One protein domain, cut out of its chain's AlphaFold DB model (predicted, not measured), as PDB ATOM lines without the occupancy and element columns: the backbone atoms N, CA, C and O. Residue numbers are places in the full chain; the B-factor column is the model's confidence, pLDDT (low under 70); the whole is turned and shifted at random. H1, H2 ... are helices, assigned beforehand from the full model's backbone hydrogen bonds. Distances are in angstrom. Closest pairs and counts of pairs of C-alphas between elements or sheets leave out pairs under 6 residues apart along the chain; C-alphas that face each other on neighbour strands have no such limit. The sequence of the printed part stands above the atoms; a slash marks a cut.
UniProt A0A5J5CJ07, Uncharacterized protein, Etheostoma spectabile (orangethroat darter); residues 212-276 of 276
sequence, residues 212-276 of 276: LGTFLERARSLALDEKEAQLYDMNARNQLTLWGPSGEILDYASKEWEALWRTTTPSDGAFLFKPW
ATOM      1  N   LEU A 212      80.978 177.029 220.498       93.75
ATOM      2  CA  LEU A 212      81.976 177.723 221.319       93.75
ATOM      3  C   LEU A 212      83.027 176.741 221.858       93.75
ATOM      4  O   LEU A 212      84.219 177.044 221.857       93.75
ATOM      5  N   GLY A 213      82.596 175.538 222.252       93.94
ATOM      6  CA  GLY A 213      83.486 174.486 222.747       93.94
ATOM      7  C   GLY A 213      84.607 174.132 221.767       93.94
ATOM      8  O   GLY A 213      85.740 173.954 222.192       93.94
ATOM      9  N   THR A 214      84.346 174.130 220.453       95.12
ATOM     10  CA  THR A 214      85.390 173.876 219.443       95.12
ATOM     11  C   THR A 214      86.509 174.920 219.518       95.12
ATOM     12  O   THR A 214      87.683 174.576 219.405       95.12
ATOM     13  N   PHE A 215      86.160 176.194 219.707       94.75
ATOM     14  CA  PHE A 215      87.135 177.280 219.806       94.75
ATOM     15  C   PHE A 215      87.907 177.240 221.129       94.75
ATOM     16  O   PHE A 215      89.133 177.360 221.130       94.75
ATOM     17  N   LEU A 216      87.209 177.010 222.243       95.31
ATOM     18  CA  LEU A 216      87.823 176.942 223.569       95.31
ATOM     19  C   LEU A 216      88.756 175.737 223.715       95.31
ATOM     20  O   LEU A 216      89.866 175.890 224.214       95.31
ATOM     21  N   GLU A 217      88.363 174.566 223.212       96.81
ATOM     22  CA  GLU A 217      89.225 173.380 223.220       96.81
ATOM     23  C   GLU A 217      90.469 173.582 222.352       96.81
ATOM     24  O   GLU A 217      91.569 173.214 222.762       96.81
ATOM     25  N   ARG A 218      90.345 174.246 221.190       96.62
ATOM     26  CA  ARG A 218      91.519 174.639 220.393       96.62
ATOM     27  C   ARG A 218      92.454 175.538 221.201       96.62
ATOM     28  O   ARG A 218      93.649 175.262 221.226       96.62
ATOM     29  N   ALA A 219      91.932 176.559 221.884       96.50
ATOM     30  CA  ALA A 219      92.741 177.448 222.718       96.50
ATOM     31  C   ALA A 219      93.443 176.687 223.855       96.50
ATOM     32  O   ALA A 219      94.657 176.798 224.007       96.50
ATOM     33  N   ARG A 220      92.707 175.852 224.601       97.94
ATOM     34  CA  ARG A 220      93.251 175.022 225.687       97.94
ATOM     35  C   ARG A 220      94.309 174.033 225.193       97.94
ATOM     36  O   ARG A 220      95.313 173.846 225.866       97.94
ATOM     37  N   SER A 221      94.130 173.443 224.007       98.06
ATOM     38  CA  SER A 221      95.056 172.445 223.443       98.06
ATOM     39  C   SER A 221      96.453 172.981 223.105       98.06
ATOM     40  O   SER A 221      97.366 172.191 222.881       98.06
ATOM     41  N   LEU A 222      96.627 174.308 223.066       97.88
ATOM     42  CA  LEU A 222      97.925 174.955 222.856       97.88
ATOM     43  C   LEU A 222      98.748 175.087 224.148       97.88
ATOM     44  O   LEU A 222      99.912 175.476 224.079       97.88
ATOM     45  N   ALA A 223      98.154 174.809 225.311       98.19
ATOM     46  CA  ALA A 223      98.797 174.955 226.609       98.19
ATOM     47  C   ALA A 223      99.737 173.789 226.949       98.19
ATOM     48  O   ALA A 223      99.510 172.645 226.548       98.19
ATOM     49  N   LEU A 224     100.769 174.071 227.746       98.12
ATOM     50  CA  LEU A 224     101.711 173.074 228.260       98.12
ATOM     51  C   LEU A 224     101.218 172.401 229.549       98.12
ATOM     52  O   LEU A 224     101.613 171.272 229.845       98.12
ATOM     53  N   ASP A 225     100.369 173.085 230.317       98.00
ATOM     54  CA  ASP A 225      99.780 172.594 231.560       98.00
ATOM     55  C   ASP A 225      98.367 173.161 231.799       98.00
ATOM     56  O   ASP A 225      97.867 174.010 231.060       98.00
ATOM     57  N   GLU A 226      97.700 172.681 232.852       97.56
ATOM     58  CA  GLU A 226      96.320 173.072 233.167       97.56
ATOM     59  C   GLU A 226      96.188 174.553 233.563       97.56
ATOM     60  O   GLU A 226      95.152 175.171 233.315       97.56
ATOM     61  N   LYS A 227      97.228 175.160 234.148       98.00
ATOM     62  CA  LYS A 227      97.194 176.576 234.533       98.00
ATOM     63  C   LYS A 227      97.234 177.462 233.289       98.00
ATOM     64  O   LYS A 227      96.502 178.447 233.208       98.00
ATOM     65  N   GLU A 228      98.070 177.111 232.320       98.19
ATOM     66  CA  GLU A 228      98.119 177.791 231.029       98.19
ATOM     67  C   GLU A 228      96.839 177.544 230.213       98.19
ATOM     68  O   GLU A 228      96.310 178.481 229.615       98.19
ATOM     69  N   ALA A 229      96.255 176.341 230.274       97.94
ATOM     70  CA  ALA A 229      94.976 176.046 229.624       97.94
ATOM     71  C   ALA A 229      93.839 176.932 230.161       97.94
ATOM     72  O   ALA A 229      93.035 177.453 229.386       97.94
ATOM     73  N   GLN A 230      93.789 177.157 231.479       96.31
ATOM     74  CA  GLN A 230      92.837 178.084 232.103       96.31
ATOM     75  C   GLN A 230      93.063 179.536 231.661       96.31
ATOM     76  O   GLN A 230      92.097 180.253 231.396       96.31
ATOM     77  N   LEU A 231      94.321 179.967 231.525       96.88
ATOM     78  CA  LEU A 231      94.650 181.301 231.014       96.88
ATOM     79  C   LEU A 231      94.205 181.478 229.551       96.88
ATOM     80  O   LEU A 231      93.658 182.522 229.198       96.88
ATOM     81  N   TYR A 232      94.413 180.471 228.700       98.00
ATOM     82  CA  TYR A 232      93.994 180.511 227.295       98.00
ATOM     83  C   TYR A 232      92.476 180.463 227.129       98.00
ATOM     84  O   TYR A 232      91.949 181.197 226.294       98.00
ATOM     85  N   ASP A 233      91.767 179.691 227.953       95.00
ATOM     86  CA  ASP A 233      90.301 179.725 228.012       95.00
ATOM     87  C   ASP A 233      89.795 181.130 228.399       95.00
ATOM     88  O   ASP A 233      88.971 181.708 227.684       95.00
ATOM     89  N   MET A 234      90.361 181.737 229.452       93.88
ATOM     90  CA  MET A 234      90.015 183.099 229.874       93.88
ATOM     91  C   MET A 234      90.276 184.125 228.761       93.88
ATOM     92  O   MET A 234      89.410 184.952 228.473       93.88
ATOM     93  N   ASN A 235      91.439 184.061 228.102       95.69
ATOM     94  CA  ASN A 235      91.780 184.949 226.989       95.69
ATOM     95  C   ASN A 235      90.810 184.786 225.812       95.69
ATOM     96  O   ASN A 235      90.350 185.785 225.258       95.69
ATOM     97  N   ALA A 236      90.476 183.544 225.454       95.12
ATOM     98  CA  ALA A 236      89.542 183.232 224.380       95.12
ATOM     99  C   ALA A 236      88.147 183.798 224.674       95.12
ATOM    100  O   ALA A 236      87.575 184.479 223.827       95.12
ATOM    101  N   ARG A 237      87.614 183.602 225.887       93.75
ATOM    102  CA  ARG A 237      86.314 184.171 226.283       93.75
ATOM    103  C   ARG A 237      86.341 185.692 226.298       93.75
ATOM    104  O   ARG A 237      85.448 186.312 225.730       93.75
ATOM    105  N   ASN A 238      87.374 186.283 226.900       92.00
ATOM    106  CA  ASN A 238      87.513 187.732 226.982       92.00
ATOM    107  C   ASN A 238      87.566 188.367 225.588       92.00
ATOM    108  O   ASN A 238      86.876 189.350 225.351       92.00
ATOM    109  N   GLN A 239      88.313 187.778 224.648       94.81
ATOM    110  CA  GLN A 239      88.384 188.262 223.269       94.81
ATOM    111  C   GLN A 239      87.002 188.326 222.605       94.81
ATOM    112  O   GLN A 239      86.730 189.282 221.887       94.81
ATOM    113  N   LEU A 240      86.132 187.341 222.842       92.44
ATOM    114  CA  LEU A 240      84.803 187.271 222.224       92.44
ATOM    115  C   LEU A 240      83.765 188.196 222.879       92.44
ATOM    116  O   LEU A 240      82.745 188.481 222.248       92.44
ATOM    117  N   THR A 241      83.995 188.636 224.122       89.00
ATOM    118  CA  THR A 241      83.020 189.411 224.908       89.00
ATOM    119  C   THR A 241      83.541 190.783 225.324       89.00
ATOM    120  O   THR A 241      83.320 191.762 224.619       89.00
ATOM    121  N   LEU A 242      84.200 190.896 226.477       89.00
ATOM    122  CA  LEU A 242      84.582 192.181 227.069       89.00
ATOM    123  C   LEU A 242      85.736 192.864 226.320       89.00
ATOM    124  O   LEU A 242      85.877 194.084 226.376       89.00
ATOM    125  N   TRP A 243      86.564 192.077 225.632       91.81
ATOM    126  CA  TRP A 243      87.781 192.470 224.915       91.81
ATOM    127  C   TRP A 243      88.894 193.064 225.799       91.81
ATOM    128  O   TRP A 243      90.052 193.128 225.396       91.81
ATOM    129  N   GLY A 244      88.588 193.393 227.050       89.69
ATOM    130  CA  GLY A 244      89.513 193.821 228.084       89.69
ATOM    131  C   GLY A 244      88.886 193.672 229.477       89.69
ATOM    132  O   GLY A 244      87.739 193.234 229.599       89.69
ATOM    133  N   PRO A 245      89.634 193.999 230.542       87.62
ATOM    134  CA  PRO A 245      89.246 193.692 231.917       87.62
ATOM    135  C   PRO A 245      87.962 194.392 232.378       87.62
ATOM    136  O   PRO A 245      87.342 193.931 233.334       87.62
ATOM    137  N   SER A 246      87.570 195.503 231.747       86.94
ATOM    138  CA  SER A 246      86.387 196.288 232.125       86.94
ATOM    139  C   SER A 246      85.370 196.460 230.992       86.94
ATOM    140  O   SER A 246      84.422 197.230 231.143       86.94
ATOM    141  N   GLY A 247      85.512 195.733 229.879       86.62
ATOM    142  CA  GLY A 247      84.591 195.847 228.742       86.62
ATOM    143  C   GLY A 247      84.955 196.961 227.758       86.62
ATOM    144  O   GLY A 247      84.070 197.632 227.234       86.62
ATOM    145  N   GLU A 248      86.245 197.189 227.528       90.50
ATOM    146  CA  GLU A 248      86.803 198.308 226.766       90.50
ATOM    147  C   GLU A 248      86.329 198.339 225.308       90.50
ATOM    148  O   GLU A 248      86.112 199.419 224.760       90.50
ATOM    149  N   ILE A 249      86.155 197.166 224.686       91.69
ATOM    150  CA  ILE A 249      85.602 197.035 223.329       91.69
ATOM    151  C   ILE A 249      84.540 195.935 223.309       91.69
ATOM    152  O   ILE A 249      84.614 194.949 222.574       91.69
ATOM    153  N   LEU A 250      83.557 196.117 224.186       89.62
ATOM    154  CA  LEU A 250      82.467 195.185 224.417       89.62
ATOM    155  C   LEU A 250      81.820 194.699 223.107       89.62
ATOM    156  O   LEU A 250      81.414 195.495 222.262       89.62
ATOM    157  N   ASP A 251      81.698 193.380 222.977       89.38
ATOM    158  CA  ASP A 251      81.005 192.663 221.901       89.38
ATOM    159  C   ASP A 251      81.577 192.861 220.488       89.38
ATOM    160  O   ASP A 251      80.997 192.386 219.507       89.38
ATOM    161  N   TYR A 252      82.753 193.486 220.373       93.94
ATOM    162  CA  TYR A 252      83.404 193.748 219.091       93.94
ATOM    163  C   TYR A 252      83.640 192.479 218.279       93.94
ATOM    164  O   TYR A 252      83.301 192.419 217.100       93.94
ATOM    165  N   ALA A 253      84.171 191.438 218.923       94.88
ATOM    166  CA  ALA A 253      84.422 190.146 218.299       94.88
ATOM    167  C   ALA A 253      83.324 189.116 218.609       94.88
ATOM    168  O   ALA A 253      83.596 187.912 218.646       94.88
ATOM    169  N   SER A 254      82.086 189.578 218.815       92.44
ATOM    170  CA  SER A 254      80.928 188.713 219.057       92.44
ATOM    171  C   SER A 254      80.771 187.631 217.982       92.44
ATOM    172  O   SER A 254      81.129 187.815 216.812       92.44
ATOM    173  N   LYS A 255      80.247 186.476 218.400       93.75
ATOM    174  CA  LYS A 255      80.002 185.292 217.566       93.75
ATOM    175  C   LYS A 255      78.599 184.788 217.816       93.75
ATOM    176  O   LYS A 255      78.107 184.896 218.927       93.75
ATOM    177  N   GLU A 256      77.996 184.158 216.825       94.19
ATOM    178  CA  GLU A 256      76.750 183.416 217.007       94.19
ATOM    179  C   GLU A 256      77.054 181.929 217.103       94.19
ATOM    180  O   GLU A 256      76.829 181.157 216.174       94.19
ATOM    181  N   TRP A 257      77.632 181.557 218.243       93.69
ATOM    182  CA  TRP A 257      77.974 180.182 218.577       93.69
ATOM    183  C   TRP A 257      77.080 179.645 219.690       93.69
ATOM    184  O   TRP A 257      76.581 180.392 220.534       93.69
ATOM    185  N   GLU A 258      76.896 178.329 219.688       90.50
ATOM    186  CA  GLU A 258      76.267 177.584 220.775       90.50
ATOM    187  C   GLU A 258      76.929 177.935 222.115       90.50
ATOM    188  O   GLU A 258      78.137 178.178 222.177       90.50
ATOM    189  N   ALA A 259      76.124 177.985 223.177       79.50
ATOM    190  CA  ALA A 259      76.522 178.280 224.554       79.50
ATOM    191  C   ALA A 259      77.092 179.679 224.840       79.50
ATOM    192  O   ALA A 259      77.162 180.038 226.014       79.50
ATOM    193  N   LEU A 260      77.413 180.511 223.839       72.25
ATOM    194  CA  LEU A 260      77.898 181.878 224.092       72.25
ATOM    195  C   LEU A 260      76.850 182.750 224.806       72.25
ATOM    196  O   LEU A 260      77.199 183.665 225.543       72.25
ATOM    197  N   TRP A 261      75.572 182.433 224.608       64.06
ATOM    198  CA  TRP A 261      74.427 183.153 225.172       64.06
ATOM    199  C   TRP A 261      73.839 182.481 226.416       64.06
ATOM    200  O   TRP A 261      72.831 182.950 226.946       64.06
ATOM    201  N   ARG A 262      74.400 181.347 226.864       57.66
ATOM    202  CA  ARG A 262      73.860 180.626 228.022       57.66
ATOM    203  C   ARG A 262      74.148 181.395 229.306       57.66
ATOM    204  O   ARG A 262      75.256 181.858 229.555       57.66
ATOM    205  N   THR A 263      73.134 181.450 230.157       41.50
ATOM    206  CA  THR A 263      73.191 181.974 231.516       41.50
ATOM    207  C   THR A 263      73.988 181.025 232.424       41.50
ATOM    208  O   THR A 263      73.423 180.173 233.100       41.50
ATOM    209  N   THR A 264      75.318 181.125 232.455       36.81
ATOM    210  CA  THR A 264      76.132 180.409 233.457       36.81
ATOM    211  C   THR A 264      76.207 181.233 234.726       36.81
ATOM    212  O   THR A 264      76.801 182.300 234.696       36.81
ATOM    213  N   THR A 265      75.625 180.765 235.830       31.44
ATOM    214  CA  THR A 265      75.666 181.420 237.150       31.44
ATOM    215  C   THR A 265      77.024 182.076 237.468       31.44
ATOM    216  O   THR A 265      78.058 181.530 237.089       31.44
ATOM    217  N   PRO A 266      77.066 183.201 238.216       34.97
ATOM    218  CA  PRO A 266      78.294 183.965 238.510       34.97
ATOM    219  C   PRO A 266      79.458 183.196 239.172       34.97
ATOM    220  O   PRO A 266      80.509 183.783 239.414       34.97
ATOM    221  N   SER A 267      79.282 181.913 239.496       32.69
ATOM    222  CA  SER A 267      80.261 181.047 240.155       32.69
ATOM    223  C   SER A 267      81.492 180.711 239.310       32.69
ATOM    224  O   SER A 267      82.517 180.364 239.887       32.69
ATOM    225  N   ASP A 268      81.421 180.829 237.981       35.62
ATOM    226  CA  ASP A 268      82.429 180.217 237.099       35.62
ATOM    227  C   ASP A 268      83.481 181.203 236.568       35.62
ATOM    228  O   ASP A 268      84.308 180.841 235.735       35.62
ATOM    229  N   GLY A 269      83.461 182.472 236.997       36.91
ATOM    230  CA  GLY A 269      84.418 183.490 236.528       36.91
ATOM    231  C   GLY A 269      84.369 183.777 235.015       36.91
ATOM    232  O   GLY A 269      85.143 184.591 234.513       36.91
ATOM    233  N   ALA A 270      83.451 183.141 234.280       37.62
ATOM    234  CA  ALA A 270      83.253 183.306 232.852       37.62
ATOM    235  C   ALA A 270      82.274 184.460 232.590       37.62
ATOM    236  O   ALA A 270      81.066 184.354 232.794       37.62
ATOM    237  N   PHE A 271      82.806 185.581 232.109       42.62
ATOM    238  CA  PHE A 271      82.056 186.766 231.684       42.62
ATOM    239  C   PHE A 271      81.304 186.529 230.355       42.62
ATOM    240  O   PHE A 271      81.626 187.138 229.334       42.62
ATOM    241  N   LEU A 272      80.314 185.629 230.352       47.81
ATOM    242  CA  LEU A 272      79.506 185.272 229.170       47.81
ATOM    243  C   LEU A 272      78.067 185.819 229.189       47.81
ATOM    244  O   LEU A 272      77.210 185.361 228.441       47.81
ATOM    245  N   PHE A 273      77.758 186.817 230.017       45.84
ATOM    246  CA  PHE A 273      76.376 187.280 230.144       45.84
ATOM    247  C   PHE A 273      75.982 188.392 229.164       45.84
ATOM    248  O   PHE A 273      76.510 189.505 229.218       45.84
ATOM    249  N   LYS A 274      74.932 188.113 228.380       51.91
ATOM    250  CA  LYS A 274      73.958 189.101 227.884       51.91
ATOM    251  C   LYS A 274      72.571 188.687 228.376       51.91
ATOM    252  O   LYS A 274      71.960 187.828 227.748       51.91
ATOM    253  N   PRO A 275      72.099 189.196 229.525       44.72
ATOM    254  CA  PRO A 275      70.737 188.917 229.947       44.72
ATOM    255  C   PRO A 275      69.773 189.640 228.998       44.72
ATOM    256  O   PRO A 275      69.872 190.858 228.847       44.72
ATOM    257  N   TRP A 276      68.904 188.858 228.356       45.28
ATOM    258  CA  TRP A 276      67.648 189.299 227.747       45.28
ATOM    259  C   TRP A 276      66.538 189.273 228.788       45.28
ATOM    260  O   TRP A 276      66.555 188.336 229.621       45.28
TER     261      TRP A 276
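Overview. This is residues 212 to 276 of the 276 residues of an uncharacterized protein of Etheostoma spectabile (orangethroat darter) (UniProt A0A5J5CJ07). There is little regular structure here: a short helical hairpin of H1 and H2, with a long winding stretch, residues 241 to 276, gathered at the end away from the hairpin's turn. The printed part has 65 residues with two named helices, H1 then H2, and no named strand; the class is all helix, though the named elements hold only 25 residues. It is compact, with a radius of gyration of the C-alphas of 11.7 A, and elongated, spanning 37 by 23 by 23 A.

Along the chain. Find C-alpha 212 at (81.976, 177.723, 221.319); from there H1 runs to residue 221, 14.3 A. Then H2, residues 226 to 240, runs 21.3 A to C-alpha 240 at (84.803, 187.271, 222.224).

Arrangement. H1 and H2 touch, their closest C-alphas, Arg 220 and Ala 229, being 4.4 A apart. They run opposite ways at a steep tilt of 39 degrees. In both, every O i to N i+4 pair is within hydrogen-bond range.

Size, cuts and confidence. Look to Leu 224 and Trp 276 for the farthest C-alphas, 37.7 A apart. The link from H1 to H2 is tight, and the printed part has no cut. Residues 261 to 276 have pLDDT under 70.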